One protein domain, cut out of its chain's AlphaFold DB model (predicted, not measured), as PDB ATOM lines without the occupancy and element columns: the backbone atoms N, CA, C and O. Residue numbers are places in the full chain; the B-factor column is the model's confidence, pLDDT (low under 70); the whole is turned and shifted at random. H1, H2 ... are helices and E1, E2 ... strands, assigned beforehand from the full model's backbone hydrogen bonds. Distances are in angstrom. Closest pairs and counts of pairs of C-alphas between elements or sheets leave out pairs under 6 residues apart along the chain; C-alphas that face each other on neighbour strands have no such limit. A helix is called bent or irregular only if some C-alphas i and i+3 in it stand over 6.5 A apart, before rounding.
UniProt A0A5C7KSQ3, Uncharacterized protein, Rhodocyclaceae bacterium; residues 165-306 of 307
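What this domain is: This is residues 165 to 306 of the 307 residues of an uncharacterized protein of Rhodocyclaceae bacterium (UniProt A0A5C7KSQ3). What shape do the atoms make? They make a closed barrel of eight strands, running E1, E2, E3, E5, E6, E7, E8, E9 and back to E1, with the short strand E4 paired onto E3 and one small helix, H1, packed on the outside over E2 and E3. What is it built of? The printed part has 142 residues with nine named strands followed by one named helix; its class is mostly strand, and the neighbour strands are antiparallel. How large is it? It is compact, with a radius of gyration of the C-alphas of 14.7 A and spans of 44 by 34 by 31 A.

How they stand to each other: How do the first strands pair? E1, residues 165 to 178, and E2, residues 191 to 204, form a hairpin, with N 168 and O 201 at 2.8 A. E3, residues 208 to 214, has E2 on one side, with N 202 and O 210 at 2.9 A. On its other side are E4, residues 224 to 226, with N 225 and O 213 at 2.7 A, and E5, residues 230 to 233, with N 209 and O 230 at 2.8 A. How does the ring close? E5, E6 of residues 240 to 244, E7 of residues 256 to 263, E8 of residues 266 to 275 and E9 of residues 278 to 289 form a meander, each strand the antiparallel neighbour of the one before, as do E1 to E4. Within hydrogen-bond range are N 231 and O 243 at 2.8 A, N 240 and O 258 at 2.8 A, N 257 and O 270 at 2.8 A, and N 271 and O 282 at 2.8 A. E9 and E1 close the barrel, with N 173 and O 283 at 2.8 A. Where is the helix? H1, residues 296 to 304, is on the barrel, outside it, at a height over the sheet of 9.9 A, and runs slantwise to E2 at 46 degrees on the local plane. Its closest C-alphas to E2 are those of Phe 302 and Val 202, 7.5 A apart; every O i to N i+4 pair in H1 is within hydrogen-bond range.

Where its parts are: Where are the anchor points? C-alpha 165 begins E1 at (152.186, 178.458, 90.373), and C-alpha 304 ends H1 at (142.211, 175.438, 79.784). Which strands are long or bent? From first to last C-alpha E1 measures 33.0 A, E9 32.3 A, E2 32.1 A and E8 27.1 A. E1 bends by 78 degrees at residue 173, E2 by 98 at 194, E7 by 91 at 260 and E9 by 58 at 285.

The domain as a whole: How far does it reach? The C-alphas farthest apart, those of Glu 183 and Gln 292, are 44.7 A apart. Is it unbroken? The printed part has no cut; the links E1 to E2 and E6 to E7 are long. Where is confidence low? Under 70 are residues 179 to 187, 215 to 222, 236, 245 to 254 and 277.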
ATOM      1  N   ALA A 165     151.142 178.240  89.373       85.31
ATOM      2  CA  ALA A 165     152.186 178.458  90.373       85.31
ATOM      3  C   ALA A 165     151.804 179.520  91.413       85.31
ATOM      4  O   ALA A 165     152.264 179.461  92.551       85.31
ATOM      5  N   ALA A 166     150.967 180.489  91.040       90.19
ATOM      6  CA  ALA A 166     150.497 181.537  91.936       90.19
ATOM      7  C   ALA A 166     149.084 181.980  91.557       90.19
ATOM      8  O   ALA A 166     148.755 182.069  90.374       90.19
ATOM      9  N   VAL A 167     148.263 182.310  92.554       88.06
ATOM     10  CA  VAL A 167     146.940 182.902  92.333       88.06
ATOM     11  C   VAL A 167     146.747 184.076  93.282       88.06
ATOM     12  O   VAL A 167     146.950 183.961  94.488       88.06
ATOM     13  N   PHE A 168     146.320 185.201  92.724       92.56
ATOM     14  CA  PHE A 168     145.761 186.316  93.472       92.56
ATOM     15  C   PHE A 168     144.262 186.350  93.222       92.56
ATOM     16  O   PHE A 168     143.825 186.198  92.080       92.56
ATOM     17  N   VAL A 169     143.483 186.565  94.277       87.44
ATOM     18  CA  VAL A 169     142.023 186.672  94.220       87.44
ATOM     19  C   VAL A 169     141.618 188.042  94.711       87.44
ATOM     20  O   VAL A 169     142.146 188.542  95.703       87.44
ATOM     21  N   GLY A 170     140.663 188.643  94.017       89.00
ATOM     22  CA  GLY A 170     140.184 189.962  94.368       89.00
ATOM     23  C   GLY A 170     138.869 190.316  93.712       89.00
ATOM     24  O   GLY A 170     138.151 189.457  93.184       89.00
ATOM     25  N   ALA A 171     138.578 191.610  93.730       87.75
ATOM     26  CA  ALA A 171     137.462 192.170  93.003       87.75
ATOM     27  C   ALA A 171     137.824 193.503  92.348       87.75
ATOM     28  O   ALA A 171     138.596 194.299  92.883       87.75
ATOM     29  N   ILE A 172     137.227 193.750  91.187       88.25
ATOM     30  CA  ILE A 172     137.162 195.060  90.548       88.25
ATOM     31  C   ILE A 172     136.009 195.823  91.199       88.25
ATOM     32  O   ILE A 172     134.886 195.321  91.251       88.25
ATOM     33  N   HIS A 173     136.284 197.034  91.673       87.31
ATOM     34  CA  HIS A 173     135.316 197.898  92.349       87.31
ATOM     35  C   HIS A 173     134.926 199.111  91.514       87.31
ATOM     36  O   HIS A 173     133.819 199.619  91.669       87.31
ATOM     37  N   MET A 174     135.814 199.588  90.642       87.81
ATOM     38  CA  MET A 174     135.593 200.810  89.874       87.81
ATOM     39  C   MET A 174     135.986 200.618  88.415       87.81
ATOM     40  O   MET A 174     136.893 199.846  88.100       87.81
ATOM     41  N   GLN A 175     135.319 201.353  87.531       88.62
ATOM     42  CA  GLN A 175     135.619 201.387  86.106       88.62
ATOM     43  C   GLN A 175     135.604 202.821  85.573       88.62
ATOM     44  O   GLN A 175     134.860 203.670  86.061       88.62
ATOM     45  N   ALA A 176     136.382 203.063  84.530       85.88
ATOM     46  CA  ALA A 176     136.372 204.283  83.743       85.88
ATOM     47  C   ALA A 176     136.407 203.919  82.255       85.88
ATOM     48  O   ALA A 176     137.152 203.028  81.833       85.88
ATOM     49  N   LYS A 177     135.612 204.622  81.446       82.88
ATOM     50  CA  LYS A 177     135.703 204.553  79.986       82.88
ATOM     51  C   LYS A 177     136.723 205.586  79.515       82.88
ATOM     52  O   LYS A 177     136.578 206.767  79.807       82.88
ATOM     53  N   ILE A 178     137.728 205.135  78.776       76.19
ATOM     54  CA  ILE A 178     138.713 205.980  78.107       76.19
ATOM     55  C   ILE A 178     138.236 206.134  76.661       76.19
ATOM     56  O   ILE A 178     138.305 205.192  75.866       76.19
ATOM     57  N   SER A 179     137.644 207.293  76.376       59.06
ATOM     58  CA  SER A 179     136.971 207.601  75.108       59.06
ATOM     59  C   SER A 179     137.945 207.780  73.948       59.06
ATOM     60  O   SER A 179     137.603 207.421  72.828       59.06
ATOM     61  N   ASP A 180     139.145 208.300  74.220       53.56
ATOM     62  CA  ASP A 180     140.169 208.556  73.213       53.56
ATOM     63  C   ASP A 180     141.556 208.607  73.881       53.56
ATOM     64  O   ASP A 180     141.759 209.339  74.846       53.56
ATOM     65  N   ILE A 181     142.504 207.785  73.420       50.03
ATOM     66  CA  ILE A 181     143.893 207.783  73.930       50.03
ATOM     67  C   ILE A 181     144.697 208.931  73.282       50.03
ATOM     68  O   ILE A 181     145.799 209.240  73.728       50.03
ATOM     69  N   SER A 182     144.153 209.581  72.242       46.72
ATOM     70  CA  SER A 182     144.819 210.677  71.527       46.72
ATOM     71  C   SER A 182     144.783 212.027  72.258       46.72
ATOM     72  O   SER A 182     145.583 212.910  71.945       46.72
ATOM     73  N   GLU A 183     143.941 212.183  73.284       41.50
ATOM     74  CA  GLU A 183     143.927 213.371  74.140       41.50
ATOM     75  C   GLU A 183     144.923 213.205  75.299       41.50
ATOM     76  O   GLU A 183     144.616 212.669  76.367       41.50
ATOM     77  N   PHE A 184     146.159 213.663  75.084       38.94
ATOM     78  CA  PHE A 184     147.164 213.775  76.143       38.94
ATOM     79  C   PHE A 184     146.596 214.542  77.355       38.94
ATOM     80  O   PHE A 184     146.244 215.713  77.240       38.94
ATOM     81  N   GLY A 185     146.557 213.897  78.529       50.34
ATOM     82  CA  GLY A 185     146.242 214.543  79.813       50.34
ATOM     83  C   GLY A 185     144.866 214.242  80.423       50.34
ATOM     84  O   GLY A 185     144.576 214.752  81.506       50.34
ATOM     85  N   VAL A 186     144.026 213.406  79.802       57.03
ATOM     86  CA  VAL A 186     142.729 213.031  80.393       57.03
ATOM     87  C   VAL A 186     142.925 212.013  81.521       57.03
ATOM     88  O   VAL A 186     143.253 210.850  81.290       57.03
ATOM     89  N   VAL A 187     142.696 212.446  82.763       64.75
ATOM     90  CA  VAL A 187     142.636 211.554  83.931       64.75
ATOM     91  C   VAL A 187     141.330 210.749  83.866       64.75
ATOM     92  O   VAL A 187     140.256 211.363  83.861       64.75
ATOM     93  N   PRO A 188     141.376 209.400  83.834       72.56
ATOM     94  CA  PRO A 188     140.170 208.582  83.801       72.56
ATOM     95  C   PRO A 188     139.261 208.885  84.997       72.56
ATOM     96  O   PRO A 188     139.694 208.847  86.148       72.56
ATOM     97  N   GLN A 189     137.988 209.169  84.726       82.62
ATOM     98  CA  GLN A 189     136.982 209.384  85.765       82.62
ATOM     99  C   GLN A 189     136.412 208.033  86.197       82.62
ATOM    100  O   GLN A 189     135.586 207.443  85.499       82.62
ATOM    101  N   PHE A 190     136.895 207.521  87.327       84.69
ATOM    102  CA  PHE A 190     136.440 206.249  87.877       84.69
ATOM    103  C   PHE A 190     135.075 206.388  88.546       84.69
ATOM    104  O   PHE A 190     134.865 207.246  89.401       84.69
ATOM    105  N   ALA A 191     134.166 205.490  88.182       88.38
ATOM    106  CA  ALA A 191     132.879 205.313  88.832       88.38
ATOM    107  C   ALA A 191     132.807 203.915  89.469       88.38
ATOM    108  O   ALA A 191     133.346 202.957  88.902       88.38
ATOM    109  N   PRO A 192     132.145 203.768  90.630       86.88
ATOM    110  CA  PRO A 192     131.945 202.465  91.244       86.88
ATOM    111  C   PRO A 192     131.092 201.569  90.343       86.88
ATOM    112  O   PRO A 192     130.140 202.017  89.699       86.88
ATOM    113  N   LEU A 193     131.426 200.284  90.311       79.81
ATOM    114  CA  LEU A 193     130.569 199.272  89.710       79.81
ATOM    115  C   LEU A 193     129.313 199.077  90.574       79.81
ATOM    116  O   LEU A 193     129.416 199.129  91.800       79.81
ATOM    117  N   PRO A 194     128.144 198.774  89.971       79.19
ATOM    118  CA  PRO A 194     126.925 198.469  90.728       79.19
ATOM    119  C   PRO A 194     127.110 197.332  91.742       79.19
ATOM    120  O   PRO A 194     126.474 197.322  92.790       79.19
ATOM    121  N   GLN A 195     127.991 196.384  91.424       79.50
ATOM    122  CA  GLN A 195     128.465 195.354  92.338       79.50
ATOM    123  C   GLN A 195     129.933 195.023  92.023       79.50
ATOM    124  O   GLN A 195     130.297 195.014  90.839       79.50
ATOM    125  N   PRO A 196     130.773 194.745  93.037       82.88
ATOM    126  CA  PRO A 196     132.147 194.326  92.806       82.88
ATOM    127  C   PRO A 196     132.216 193.040  91.986       82.88
ATOM    128  O   PRO A 196     131.427 192.111  92.168       82.88
ATOM    129  N   THR A 197     133.197 192.977  91.097       83.75
ATOM    130  CA  THR A 197     133.344 191.882  90.142       83.75
ATOM    131  C   THR A 197     134.547 191.036  90.486       83.75
ATOM    132  O   THR A 197     135.663 191.546  90.498       83.75
ATOM    133  N   ARG A 198     134.351 189.738  90.729       84.56
ATOM    134  CA  ARG A 198     135.455 188.845  91.093       84.56
ATOM    135  C   ARG A 198     136.486 188.740  89.966       84.56
ATOM    136  O   ARG A 198     136.127 188.554  88.803       84.56
ATOM    137  N   CYS A 199     137.760 188.794  90.338       89.31
ATOM    138  CA  CYS A 199     138.879 188.648  89.421       89.31
ATOM    139  C   CYS A 199     140.007 187.790  90.004       89.31
ATOM    140  O   CYS A 199     140.114 187.617  91.222       89.31
ATOM    141  N   TYR A 200     140.861 187.290  89.114       90.56
ATOM    142  CA  TYR A 200     142.005 186.449  89.426       90.56
ATOM    143  C   TYR A 200     143.207 186.848  88.581       90.56
ATOM    144  O   TYR A 200     143.098 186.953  87.362       90.56
ATOM    145  N   LEU A 201     144.362 187.010  89.216       94.44
ATOM    146  CA  LEU A 201     145.647 187.094  88.526       94.44
ATOM    147  C   LEU A 201     146.396 185.787  88.772       94.44
ATOM    148  O   LEU A 201     146.687 185.439  89.916       94.44
ATOM    149  N   VAL A 202     146.671 185.054  87.700       94.06
ATOM    150  CA  VAL A 202     147.199 183.690  87.754       94.06
ATOM    151  C   VAL A 202     148.584 183.672  87.136       94.06
ATOM    152  O   VAL A 202     148.746 184.069  85.983       94.06
ATOM    153  N   GLY A 203     149.561 183.217  87.911       91.62
ATOM    154  CA  GLY A 203     150.922 182.955  87.464       91.62
ATOM    155  C   GLY A 203     151.106 181.467  87.202       91.62
ATOM    156  O   GLY A 203     150.665 180.630  87.995       91.62
ATOM    157  N   TYR A 204     151.767 181.139  86.102       88.62
ATOM    158  CA  TYR A 204     152.036 179.769  85.680       88.62
ATOM    159  C   TYR A 204     153.505 179.414  85.924       88.62
ATOM    160  O   TYR A 204     154.371 180.287  86.009       88.62
ATOM    161  N   GLY A 205     153.805 178.121  86.039       76.50
ATOM    162  CA  GLY A 205     155.155 177.614  86.307       76.50
ATOM    163  C   GLY A 205     156.194 177.984  85.242       76.50
ATOM    164  O   GLY A 205     157.390 177.911  85.513       76.50
ATOM    165  N   ASN A 206     155.739 178.418  84.064       77.19
ATOM    166  CA  ASN A 206     156.549 178.946  82.966       77.19
ATOM    167  C   ASN A 206     156.854 180.458  83.076       77.19
ATOM    168  O   ASN A 206     157.506 181.008  82.194       77.19
ATOM    169  N   GLY A 207     156.414 181.137  84.143       80.88
ATOM    170  CA  GLY A 207     156.692 182.558  84.396       80.88
ATOM    171  C   GLY A 207     155.728 183.538  83.721       80.88
ATOM    172  O   GLY A 207     155.836 184.746  83.938       80.88
ATOM    173  N   TYR A 208     154.769 183.040  82.942       89.25
ATOM    174  CA  TYR A 208     153.724 183.860  82.346       89.25
ATOM    175  C   TYR A 208     152.534 184.051  83.284       89.25
ATOM    176  O   TYR A 208     152.297 183.276  84.214       89.25
ATOM    177  N   TRP A 209     151.754 185.086  82.991       92.00
ATOM    178  CA  TRP A 209     150.602 185.497  83.774       92.00
ATOM    179  C   TRP A 209     149.366 185.661  82.896       92.00
ATOM    180  O   TRP A 209     149.459 186.044  81.731       92.00
ATOM    181  N   LYS A 210     148.187 185.415  83.463       91.75
ATOM    182  CA  LYS A 210     146.907 185.812  82.867       91.75
ATOM    183  C   LYS A 210     145.990 186.403  83.920       91.75
ATOM    184  O   LYS A 210     145.999 185.978  85.075       91.75
ATOM    185  N   PHE A 211     145.200 187.386  83.510       91.94
ATOM    186  CA  PHE A 211     144.182 188.000  84.342       91.94
ATOM    187  C   PHE A 211     142.799 187.580  83.852       91.94
ATOM    188  O   PHE A 211     142.507 187.618  82.655       91.94
ATOM    189  N   PHE A 212     141.968 187.153  84.795       90.69
ATOM    190  CA  PHE A 212     140.640 186.605  84.567       90.69
ATOM    191  C   PHE A 212     139.627 187.392  85.386       90.69
ATOM    192  O   PHE A 212     139.831 187.614  86.578       90.69
ATOM    193  N   TRP A 213     138.503 187.763  84.791       88.06
ATOM    194  CA  TRP A 213     137.366 188.326  85.520       88.06
ATOM    195  C   TRP A 213     136.070 188.033  84.770       88.06
ATOM    196  O   TRP A 213     136.098 187.802  83.567       88.06
ATOM    197  N   SER A 214     134.931 187.994  85.456       77.81
ATOM    198  CA  SER A 214     133.639 187.668  84.831       77.81
ATOM    199  C   SER A 214     132.710 188.873  84.783       77.81
ATOM    200  O   SER A 214     132.878 189.817  85.539       77.81
ATOM    201  N   LYS A 215     131.683 188.872  83.933       68.62
ATOM    202  CA  LYS A 215     130.624 189.887  84.039       68.62
ATOM    203  C   LYS A 215     129.896 189.759  85.389       68.62
ATOM    204  O   LYS A 215     129.660 188.636  85.848       68.62
ATOM    205  N   PRO A 216     129.485 190.877  86.014       64.56
ATOM    206  CA  PRO A 216     128.695 190.834  87.236       64.56
ATOM    207  C   PRO A 216     127.446 189.944  87.080       64.56
ATOM    208  O   PRO A 216     126.642 190.160  86.175       64.56
ATOM    209  N   GLY A 217     127.277 188.952  87.960       59.22
ATOM    210  CA  GLY A 217     126.116 188.050  87.962       59.22
ATOM    211  C   GLY A 217     126.078 186.993  86.846       59.22
ATOM    212  O   GLY A 217     125.083 186.281  86.745       59.22
ATOM    213  N   GLN A 218     127.126 186.865  86.024       60.28
ATOM    214  CA  GLN A 218     127.227 185.850  84.969       60.28
ATOM    215  C   GLN A 218     128.454 184.953  85.194       60.28
ATOM    216  O   GLN A 218     129.523 185.434  85.569       60.28
ATOM    217  N   PHE A 219     128.302 183.648  84.947       52.94
ATOM    218  CA  PHE A 219     129.357 182.640  85.095       52.94
ATOM    219  C   PHE A 219     129.445 181.769  83.832       52.94
ATOM    220  O   PHE A 219     128.416 181.444  83.246       52.94
ATOM    221  N   GLY A 220     130.663 181.371  83.443       52.75
ATOM    222  CA  GLY A 220     130.939 180.525  82.268       52.75
ATOM    223  C   GLY A 220     131.861 181.201  81.247       52.75
ATOM    224  O   GLY A 220     132.064 182.410  81.313       52.75
ATOM    225  N   ASP A 221     132.429 180.424  80.319       56.41
ATOM    226  CA  ASP A 221     133.452 180.878  79.356       56.41
ATOM    227  C   ASP A 221     133.029 182.136  78.577       56.41
ATOM    228  O   ASP A 221     133.808 183.078  78.469       56.41
ATOM    229  N   ASP A 222     131.768 182.206  78.142       63.97
ATOM    230  CA  ASP A 222     131.214 183.337  77.378       63.97
ATOM    231  C   ASP A 222     131.000 184.615  78.219       63.97
ATOM    232  O   ASP A 222     130.776 185.711  77.691       63.97
ATOM    233  N   ALA A 223     131.053 184.485  79.547       71.44
ATOM    234  CA  ALA A 223     130.927 185.579  80.504       71.44
ATOM    235  C   ALA A 223     132.275 186.013  81.099       71.44
ATOM    236  O   ALA A 223     132.308 186.993  81.849       71.44
ATOM    237  N   ASN A 224     133.363 185.308  80.777       79.56
ATOM    238  CA  ASN A 224     134.696 185.562  81.303       79.56
ATOM    239  C   ASN A 224     135.525 186.401  80.327       79.56
ATOM    240  O   ASN A 224     135.642 186.103  79.141       79.56
ATOM    241  N   PHE A 225     136.161 187.435  80.854       82.75
ATOM    242  CA  PHE A 225     137.216 188.175  80.194       82.75
ATOM    243  C   PHE A 225     138.559 187.605  80.632       82.75
ATOM    244  O   PHE A 225     138.837 187.466  81.824       82.75
ATOM    245  N   ILE A 226     139.377 187.265  79.644       86.19
ATOM    246  CA  ILE A 226     140.680 186.640  79.836       86.19
ATOM    247  C   ILE A 226     141.678 187.455  79.034       86.19
ATOM    248  O   ILE A 226     141.489 187.662  77.831       86.19
ATOM    249  N   THR A 227     142.728 187.937  79.690       82.94
ATOM    250  CA  THR A 227     143.795 188.640  78.979       82.94
ATOM    251  C   THR A 227     144.542 187.692  78.052       82.94
ATOM    252  O   THR A 227     144.553 186.466  78.221       82.94
ATOM    253  N   ARG A 228     145.263 188.272  77.093       82.56
ATOM    254  CA  ARG A 228     146.362 187.552  76.451       82.56
ATOM    255  C   ARG A 228     147.404 187.163  77.503       82.56
ATOM    256  O   ARG A 228     147.363 187.616  78.651       82.56
ATOM    257  N   THR A 229     148.311 186.276  77.114       84.88
ATOM    258  CA  THR A 229     149.468 185.932  77.940       84.88
ATOM    259  C   THR A 229     150.238 187.205  78.274       84.88
ATOM    260  O   THR A 229     150.554 187.978  77.371       84.88
ATOM    261  N   MET A 230     150.516 187.415  79.555       87.31
ATOM    262  CA  MET A 230     151.279 188.543  80.072       87.31
ATOM    263  C   MET A 230     152.622 188.074  80.629       87.31
ATOM    264  O   MET A 230     152.752 186.938  81.091       87.31
ATOM    265  N   LYS A 231     153.604 188.971  80.642       84.50
ATOM    266  CA  LYS A 231     154.854 188.836  81.392       84.50
ATOM    267  C   LYS A 231     154.890 189.860  82.521       84.50
ATOM    268  O   LYS A 231     154.314 190.941  82.396       84.50
ATOM    269  N   GLU A 232     155.538 189.504  83.623       83.19
ATOM    270  CA  GLU A 232     155.812 190.449  84.701       83.19
ATOM    271  C   GLU A 232     157.105 191.206  84.394       83.19
ATOM    272  O   GLU A 232     158.161 190.598  84.217       83.19
ATOM    273  N   ASP A 233     157.012 192.529  84.334       76.12
ATOM    274  CA  ASP A 233     158.156 193.408  84.146       76.12
ATOM    275  C   ASP A 233     158.809 193.762  85.493       76.12
ATOM    276  O   ASP A 233     158.151 193.726  86.541       76.12
ATOM    277  N   PRO A 234     160.101 194.144  85.490       71.88
ATOM    278  CA  PRO A 234     160.808 194.521  86.705       71.88
ATOM    279  C   PRO A 234     160.084 195.618  87.494       71.88
ATOM    280  O   PRO A 234     159.689 196.656  86.956       71.88
ATOM    281  N   SER A 235     159.955 195.394  88.801       71.50
ATOM    282  CA  SER A 235     159.412 196.380  89.732       71.50
ATOM    283  C   SER A 235     160.314 197.615  89.821       71.50
ATOM    284  O   SER A 235     161.538 197.496  89.770       71.50
ATOM    285  N   ARG A 236     159.710 198.796  89.999       61.91
ATOM    286  CA  ARG A 236     160.436 200.054  90.245       61.91
ATOM    287  C   ARG A 236     160.395 200.456  91.718       61.91
ATOM    288  O   ARG A 236     161.454 200.682  92.286       61.91
ATOM    289  N   ASN A 237     159.215 200.475  92.345       72.00
ATOM    290  CA  ASN A 237     159.039 200.861  93.753       72.00
ATOM    291  C   ASN A 237     158.191 199.838  94.539       72.00
ATOM    292  O   ASN A 237     157.390 200.194  95.401       72.00
ATOM    293  N   GLY A 238     158.353 198.546  94.243       71.62
ATOM    294  CA  GLY A 238     157.600 197.459  94.877       71.62
ATOM    295  C   GLY A 238     156.254 197.155  94.214       71.62
ATOM    296  O   GLY A 238     155.649 196.129  94.529       71.62
ATOM    297  N   GLU A 239     155.793 197.984  93.269       80.69
ATOM    298  CA  GLU A 239     154.654 197.640  92.415       80.69
ATOM    299  C   GLU A 239     155.047 196.549  91.416       80.69
ATOM    300  O   GLU A 239     156.207 196.439  91.016       80.69
ATOM    301  N   ARG A 240     154.075 195.750  90.984       85.44
ATOM    302  CA  ARG A 240     154.271 194.693  89.988       85.44
ATOM    303  C   ARG A 240     153.545 195.082  88.711       85.44
ATOM    304  O   ARG A 240     152.363 195.423  88.762       85.44
ATOM    305  N   TYR A 241     154.240 195.037  87.583       84.31
ATOM    306  CA  TYR A 241     153.719 195.459  86.286       84.31
ATOM    307  C   TYR A 241     153.570 194.235  85.388       84.31
ATOM    308  O   TYR A 241     154.520 193.481  85.222       84.31
ATOM    309  N   PHE A 242     152.389 194.034  84.814       85.31
ATOM    310  CA  PHE A 242     152.085 192.916  83.928       85.31
ATOM    311  C   PHE A 242     151.689 193.464  82.560       85.31
ATOM    312  O   PHE A 242     150.718 194.219  82.439       85.31
ATOM    313  N   ASN A 243     152.457 193.095  81.540       80.62
ATOM    314  CA  ASN A 243     152.316 193.571  80.167       80.62
ATOM    315  C   ASN A 243     152.055 192.407  79.218       80.62
ATOM    316  O   ASN A 243     152.508 191.291  79.475       80.62
ATOM    317  N   ASP A 244     151.355 192.662  78.114       74.88
ATOM    318  CA  ASP A 244     151.123 191.658  77.074       74.88
ATOM    319  C   ASP A 244     152.453 191.079  76.559       74.88
ATOM    320  O   ASP A 244     153.397 191.800  76.245       74.88
ATOM    321  N   ALA A 245     152.530 189.750  76.475       68.56
ATOM    322  CA  ALA A 245     153.752 189.032  76.118       68.56
ATOM    323  C   ALA A 245     153.974 188.905  74.597       68.56
ATOM    324  O   ALA A 245     155.043 188.464  74.188       68.56
ATOM    325  N   ILE A 246     152.970 189.236  73.766       55.75
ATOM    326  CA  ILE A 246     152.935 188.896  72.326       55.75
ATOM    327  C   ILE A 246     152.927 190.136  71.400       55.75
ATOM    328  O   ILE A 246     153.271 190.002  70.229       55.75
ATOM    329  N   GLU A 247     152.590 191.344  71.872       47.47
ATOM    330  CA  GLU A 247     152.582 192.550  71.018       47.47
ATOM    331  C   GLU A 247     153.775 193.480  71.287       47.47
ATOM    332  O   GLU A 247     153.865 194.130  72.321       47.47
ATOM    333  N   ASP A 248     154.656 193.578  70.287       38.56
ATOM    334  CA  ASP A 248     155.846 194.444  70.207       38.56
ATOM    335  C   ASP A 248     155.500 195.890  69.762       38.56
ATOM    336  O   ASP A 248     156.322 196.613  69.195       38.56
ATOM    337  N   VAL A 249     154.246 196.323  69.950       37.28
ATOM    338  CA  VAL A 249     153.794 197.658  69.534       37.28
ATOM    339  C   VAL A 249     153.938 198.622  70.708       37.28
ATOM    340  O   VAL A 249     153.404 198.373  71.785       37.28
ATOM    341  N   TYR A 250     154.655 199.724  70.460       35.62
ATOM    342  CA  TYR A 250     154.984 200.883  71.309       35.62
ATOM    343  C   TYR A 250     153.789 201.593  71.985       35.62
ATOM    344  O   TYR A 250     153.651 202.815  71.949       35.62
ATOM    345  N   THR A 251     152.926 200.858  72.661       36.22
ATOM    346  CA  THR A 251     151.907 201.404  73.544       36.22
ATOM    347  C   THR A 251     152.346 201.081  74.957       36.22
ATOM    348  O   THR A 251     152.185 199.955  75.414       36.22
ATOM    349  N   TYR A 252     152.909 202.073  75.656       38.00
ATOM    350  CA  TYR A 252     153.057 202.063  77.113       38.00
ATOM    351  C   TYR A 252     151.672 201.959  77.753       38.00
ATOM    352  O   TYR A 252     151.092 202.941  78.212       38.00
ATOM    353  N   SER A 253     151.092 200.771  77.729       50.22
ATOM    354  CA  SER A 253     149.830 200.516  78.373       50.22
ATOM    355  C   SER A 253     149.954 199.235  79.145       50.22
ATOM    356  O   SER A 253     149.726 198.153  78.617       50.22
ATOM    357  N   THR A 254     150.356 199.390  80.399       53.72
ATOM    358  CA  THR A 254     150.365 198.285  81.335       53.72
ATOM    359  C   THR A 254     148.996 197.636  81.360       53.72
ATOM    360  O   THR A 254     148.000 198.304  81.650       53.72
ATOM    361  N   THR A 255     148.955 196.348  81.016       70.19
ATOM    362  CA  THR A 255     147.725 195.560  81.043       70.19
ATOM    363  C   THR A 255     147.230 195.495  82.482       70.19
ATOM    364  O   THR A 255     146.070 195.805  82.728       70.19
ATOM    365  N   LEU A 256     148.107 195.214  83.457       85.38
ATOM    366  CA  LEU A 256     147.773 195.261  84.883       85.38
ATOM    367  C   LEU A 256     148.938 195.768  85.744       85.38
ATOM    368  O   LEU A 256     150.064 195.314  85.603       85.38
ATOM    369  N   THR A 257     148.672 196.685  86.671       87.00
ATOM    370  CA  THR A 257     149.618 197.121  87.711       87.00
ATOM    371  C   THR A 257     149.076 196.725  89.076       87.00
ATOM    372  O   THR A 257     147.972 197.136  89.420       87.00
ATOM    373  N   LEU A 258     149.844 195.974  89.863       87.50
ATOM    374  CA  LEU A 258     149.571 195.711  91.275       87.50
ATOM    375  C   LEU A 258     150.401 196.673  92.124       87.50
ATOM    376  O   LEU A 258     151.627 196.628  92.105       87.50
ATOM    377  N   THR A 259     149.731 197.543  92.861       86.31
ATOM    378  CA  THR A 259     150.349 198.589  93.675       86.31
ATOM    379  C   THR A 259     150.810 198.056  95.032       86.31
ATOM    380  O   THR A 259     150.436 196.963  95.464       86.31
ATOM    381  N   THR A 260     151.619 198.855  95.720       82.12
ATOM    382  CA  THR A 260     152.011 198.636  97.120       82.12
ATOM    383  C   THR A 260     150.979 199.159  98.120       82.12
ATOM    384  O   THR A 260     151.057 198.816  99.295       82.12
ATOM    385  N   ASN A 261     150.008 199.956  97.668       83.50
ATOM    386  CA  ASN A 261     148.972 200.525  98.519       83.50
ATOM    387  C   ASN A 261     147.886 199.492  98.816       83.50
ATOM    388  O   ASN A 261     147.400 198.804  97.913       83.50
ATOM    389  N   GLU A 262     147.459 199.438 100.072       81.38
ATOM    390  CA  GLU A 262     146.290 198.664 100.465       81.38
ATOM    391  C   GLU A 262     145.021 199.503 100.296       81.38
ATOM    392  O   GLU A 262     144.907 200.614 100.812       81.38
ATOM    393  N   ILE A 263     144.068 198.968  99.538       76.12
ATOM    394  CA  ILE A 263     142.726 199.519  99.333       76.12
ATOM    395  C   ILE A 263     141.735 198.356  99.356       76.12
ATOM    396  O   ILE A 263     142.089 197.254  98.959       76.12
ATOM    397  N   PHE A 264     140.497 198.581  99.802       72.69
ATOM    398  CA  PHE A 264     139.448 197.544  99.820       72.69
ATOM    399  C   PHE A 264     139.914 196.195 100.425       72.69
ATOM    400  O   PHE A 264     139.633 195.135  99.868       72.69
ATOM    401  N   ASP A 265     140.667 196.247 101.530       72.31
ATOM    402  CA  ASP A 265     141.228 195.088 102.249       72.31
ATOM    403  C   ASP A 265     142.188 194.197 101.428       72.31
ATOM    404  O   ASP A 265     142.355 193.004 101.698       72.31
ATOM    405  N   GLY A 266     142.862 194.759 100.421       79.69
ATOM    406  CA  GLY A 266     143.928 194.069  99.697       79.69
ATOM    407  C   GLY A 266     144.853 195.003  98.933       79.69
ATOM    408  O   GLY A 266     144.738 196.223  99.011       79.69
ATOM    409  N   ARG A 267     145.784 194.441  98.157       85.38
ATOM    410  CA  ARG A 267     146.676 195.262  97.325       85.38
ATOM    411  C   ARG A 267     145.904 195.859  96.164       85.38
ATOM    412  O   ARG A 267     145.302 195.127  95.373       85.38
ATOM    413  N   GLY A 268     145.948 197.180  96.045       88.94
ATOM    414  CA  GLY A 268     145.285 197.896  94.970       88.94
ATOM    415  C   GLY A 268     145.858 197.533  93.615       88.94
ATOM    416  O   GLY A 268     147.068 197.351  93.488       88.94
ATOM    417  N   PHE A 269     145.017 197.462  92.591       91.44
ATOM    418  CA  PHE A 269     145.466 197.274  91.219       91.44
ATOM    419  C   PHE A 269     144.746 198.198  90.241       91.44
ATOM    420  O   PHE A 269     143.604 198.604  90.468       91.44
ATOM    421  N   MET A 270     145.417 198.476  89.125       88.56
ATOM    422  CA  MET A 270     144.829 199.070  87.927       88.56
ATOM    423  C   MET A 270     144.960 198.098  86.759       88.56
ATOM    424  O   MET A 270     146.027 197.533  86.553       88.56
ATOM    425  N   TYR A 271     143.891 197.913  85.993       86.56
ATOM    426  CA  TYR A 271     143.840 197.019  84.838       86.56
ATOM    427  C   TYR A 271     143.244 197.744  83.629       86.56
ATOM    428  O   TYR A 271     142.245 198.453  83.760       86.56
ATOM    429  N   LYS A 272     143.848 197.570  82.453       82.25
ATOM    430  CA  LYS A 272     143.395 198.148  81.185       82.25
ATOM    431  C   LYS A 272     142.926 197.036  80.245       82.25
ATOM    432  O   LYS A 272     143.642 196.066  80.029       82.25
ATOM    433  N   GLN A 273     141.763 197.220  79.620       78.19
ATOM    434  CA  GLN A 273     141.236 196.319  78.590       78.19
ATOM    435  C   GLN A 273     140.753 197.105  77.374       78.19
ATOM    436  O   GLN A 273     140.008 198.075  77.504       78.19
ATOM    437  N   VAL A 274     141.137 196.653  76.183       75.00
ATOM    438  CA  VAL A 274     140.620 197.190  74.919       75.00
ATOM    439  C   VAL A 274     139.394 196.380  74.497       75.00
ATOM    440  O   VAL A 274     139.426 195.148  74.490       75.00
ATOM    441  N   PHE A 275     138.313 197.075  74.154       71.00
ATOM    442  CA  PHE A 275     137.079 196.522  73.599       71.00
ATOM    443  C   PHE A 275     136.847 197.085  72.193       71.00
ATOM    444  O   PHE A 275     137.452 198.082  71.796       71.00
ATOM    445  N   ASN A 276     135.916 196.490  71.442       70.00
ATOM    446  CA  ASN A 276     135.512 197.027  70.143       70.00
ATOM    447  C   ASN A 276     134.932 198.444  70.314       70.00
ATOM    448  O   ASN A 276     133.815 198.613  70.805       70.00
ATOM    449  N   GLY A 277     135.709 199.455  69.921       65.94
ATOM    450  CA  GLY A 277     135.308 200.864  69.918       65.94
ATOM    451  C   GLY A 277     135.519 201.638  71.226       65.94
ATOM    452  O   GLY A 277     135.101 202.792  71.287       65.94
ATOM    453  N   TRP A 278     136.129 201.058  72.270       70.69
ATOM    454  CA  TRP A 278     136.525 201.807  73.477       70.69
ATOM    455  C   TRP A 278     137.569 201.071  74.325       70.69
ATOM    456  O   TRP A 278     137.717 199.856  74.236       70.69
ATOM    457  N   THR A 279     138.269 201.804  75.194       76.38
ATOM    458  CA  THR A 279     139.202 201.231  76.177       76.38
ATOM    459  C   THR A 279     138.667 201.428  77.590       76.38
ATOM    460  O   THR A 279     138.274 202.533  77.953       76.38
ATOM    461  N   GLY A 280     138.661 200.374  78.401       79.38
ATOM    462  CA  GLY A 280     138.307 200.445  79.814       79.38
ATOM    463  C   GLY A 280     139.530 200.451  80.716       79.38
ATOM    464  O   GLY A 280     140.467 199.685  80.492       79.38
ATOM    465  N   ALA A 281     139.491 201.289  81.748       85.81
ATOM    466  CA  ALA A 281     140.359 201.184  82.911       85.81
ATOM    467  C   ALA A 281     139.539 200.716  84.112       85.81
ATOM    468  O   ALA A 281     138.415 201.163  84.328       85.81
ATOM    469  N   PHE A 282     140.112 199.819  84.900       87.88
ATOM    470  CA  PHE A 282     139.462 199.162  86.021       87.88
ATOM    471  C   PHE A 282     140.358 199.249  87.246       87.88
ATOM    472  O   PHE A 282     141.575 199.106  87.138       87.88
ATOM    473  N   MET A 283     139.750 199.459  88.408       90.81
ATOM    474  CA  MET A 283     140.443 199.493  89.691       90.81
ATOM    475  C   MET A 283     139.806 198.524  90.665       90.81
ATOM    476  O   MET A 283     138.580 198.384  90.726       90.81
ATOM    477  N   GLY A 284     140.645 197.887  91.464       90.62
ATOM    478  CA  GLY A 284     140.202 196.945  92.470       90.62
ATOM    479  C   GLY A 284     141.290 196.621  93.472       90.62
ATOM    480  O   GLY A 284     142.323 197.286  93.512       90.62
ATOM    481  N   ALA A 285     141.050 195.579  94.255       89.12
ATOM    482  CA  ALA A 285     142.021 195.039  95.190       89.12
ATOM    483  C   ALA A 285     142.096 193.522  95.067       89.12
ATOM    484  O   ALA A 285     141.090 192.873  94.775       89.12
ATOM    485  N   MET A 286     143.284 192.961  95.277       89.69
ATOM    486  CA  MET A 286     143.491 191.516  95.295       89.69
ATOM    487  C   MET A 286     144.590 191.113  96.275       89.69
ATOM    488  O   MET A 286     145.519 191.874  96.536       89.69
ATOM    489  N   ASN A 287     144.504 189.880  96.766       82.88
ATOM    490  CA  ASN A 287     145.476 189.287  97.677       82.88
ATOM    491  C   ASN A 287     145.943 187.928  97.151       82.88
ATOM    492  O   ASN A 287     145.168 187.244  96.476       82.88
ATOM    493  N   PRO A 288     147.189 187.519  97.443       85.00
ATOM    494  CA  PRO A 288     147.619 186.157  97.171       85.00
ATOM    495  C   PRO A 288     146.763 185.180  97.985       85.00
ATOM    496  O   PRO A 288     146.423 185.458  99.136       85.00
ATOM    497  N   VAL A 289     146.431 184.037  97.394       76.69
ATOM    498  CA  VAL A 289     145.734 182.948  98.085       76.69
ATOM    499  C   VAL A 289     146.407 181.617  97.796       76.69
ATOM    500  O   VAL A 289     147.083 181.451  96.777       76.69
ATOM    501  N   ASP A 290     146.145 180.632  98.647       74.12
ATOM    502  CA  ASP A 290     146.516 179.256  98.355       74.12
ATOM    503  C   ASP A 290     145.703 178.726  97.174       74.12
ATOM    504  O   ASP A 290     144.480 178.871  97.126       74.12
ATOM    505  N   ILE A 291     146.366 178.046  96.239       77.44
ATOM    506  CA  ILE A 291     145.745 177.488  95.023       77.44
ATOM    507  C   ILE A 291     144.562 176.566  95.371       77.44
ATOM    508  O   ILE A 291     143.561 176.532  94.662       77.44
ATOM    509  N   GLN A 292     144.647 175.863  96.503       74.81
ATOM    510  CA  GLN A 292     143.602 174.959  96.996       74.81
ATOM    511  C   GLN A 292     142.307 175.681  97.404       74.81
ATOM    512  O   GLN A 292     141.252 175.055  97.454       74.81
ATOM    513  N   SER A 293     142.372 176.985  97.684       72.75
ATOM    514  CA  SER A 293     141.209 177.803  98.053       72.75
ATOM    515  C   SER A 293     140.400 178.291  96.844       72.75
ATOM    516  O   SER A 293     139.302 178.831  96.997       72.75
ATOM    517  N   VAL A 294     140.924 178.103  95.629       75.75
ATOM    518  CA  VAL A 294     140.280 178.549  94.395       75.75
ATOM    519  C   VAL A 294     139.163 177.570  94.009       75.75
ATOM    520  O   VAL A 294     139.405 176.363  93.929       75.75
ATOM    521  N   PRO A 295     137.943 178.048  93.693       76.69
ATOM    522  CA  PRO A 295     136.867 177.170  93.247       76.69
ATOM    523  C   PRO A 295     137.258 176.360  92.003       76.69
ATOM    524  O   PRO A 295     137.793 176.904  91.037       76.69
ATOM    525  N   GLN A 296     136.914 175.070  91.984       71.25
ATOM    526  CA  GLN A 296     137.330 174.136  90.930       71.25
ATOM    527  C   GLN A 296     136.927 174.583  89.513       71.25
ATOM    528  O   GLN A 296     137.680 174.368  88.565       71.25
ATOM    529  N   GLY A 297     135.777 175.251  89.364       71.12
ATOM    530  CA  GLY A 297     135.346 175.813  88.078       71.12
ATOM    531  C   GLY A 297     136.326 176.849  87.513       71.12
ATOM    532  O   GLY A 297     136.594 176.852  86.316       71.12
ATOM    533  N   TRP A 298     136.930 177.669  88.377       80.25
ATOM    534  CA  TRP A 298     137.975 178.618  87.986       80.25
ATOM    535  C   TRP A 298     139.298 177.916  87.692       80.25
ATOM    536  O   TRP A 298     139.938 178.226  86.693       80.25
ATOM    537  N   MET A 299     139.668 176.910  88.487       81.50
ATOM    538  CA  MET A 299     140.873 176.112  88.234       81.50
ATOM    539  C   MET A 299     140.839 175.416  86.867       81.50
ATOM    540  O   MET A 299     141.842 175.410  86.152       81.50
ATOM    541  N   GLY A 300     139.680 174.879  86.469       79.25
ATOM    542  CA  GLY A 300     139.485 174.310  85.135       79.25
ATOM    543  C   GLY A 300     139.672 175.348  84.027       79.25
ATOM    544  O   GLY A 300     140.355 175.077  83.039       79.25
ATOM    545  N   LEU A 301     139.136 176.556  84.223       81.69
ATOM    546  CA  LEU A 301     139.305 177.669  83.287       81.69
ATOM    547  C   LEU A 301     140.775 178.103  83.170       81.69
ATOM    548  O   LEU A 301     141.276 178.290  82.063       81.69
ATOM    549  N   PHE A 302     141.490 178.214  84.291       88.38
ATOM    550  CA  PHE A 302     142.904 178.599  84.309       88.38
ATOM    551  C   PHE A 302     143.779 177.596  83.567       88.38
ATOM    552  O   PHE A 302     144.659 178.004  82.811       88.38
ATOM    553  N   ALA A 303     143.523 176.300  83.756       85.19
ATOM    554  CA  ALA A 303     144.243 175.236  83.068       85.19
ATOM    555  C   ALA A 303     143.928 175.215  81.564       85.19
ATOM    556  O   ALA A 303     144.839 175.100  80.746       85.19
ATOM    557  N   LYS A 304     142.651 175.376  81.188       83.62
ATOM    558  CA  LYS A 304     142.211 175.438  79.784       83.62
ATOM    559  C   LYS A 304     142.863 176.594  79.027       83.62
ATOM    560  O   LYS A 304     143.184 176.453  77.852       83.62
ATOM    561  N   HIS A 305     143.037 177.728  79.699       82.75
ATOM    562  CA  HIS A 305     143.607 178.938  79.120       82.75
ATOM    563  C   HIS A 305     145.058 179.170  79.544       82.75
ATOM    564  O   HIS A 305     145.506 180.314  79.483       82.75
ATOM    565  N   ALA A 306     145.800 178.136  79.949       84.06
ATOM    566  CA  ALA A 306     147.225 178.286  80.220       84.06
ATOM    567  C   ALA A 306     147.969 178.882  78.993       84.06
ATOM    568  O   ALA A 306     147.509 178.694  77.863       84.06
TER     569      ALA A 306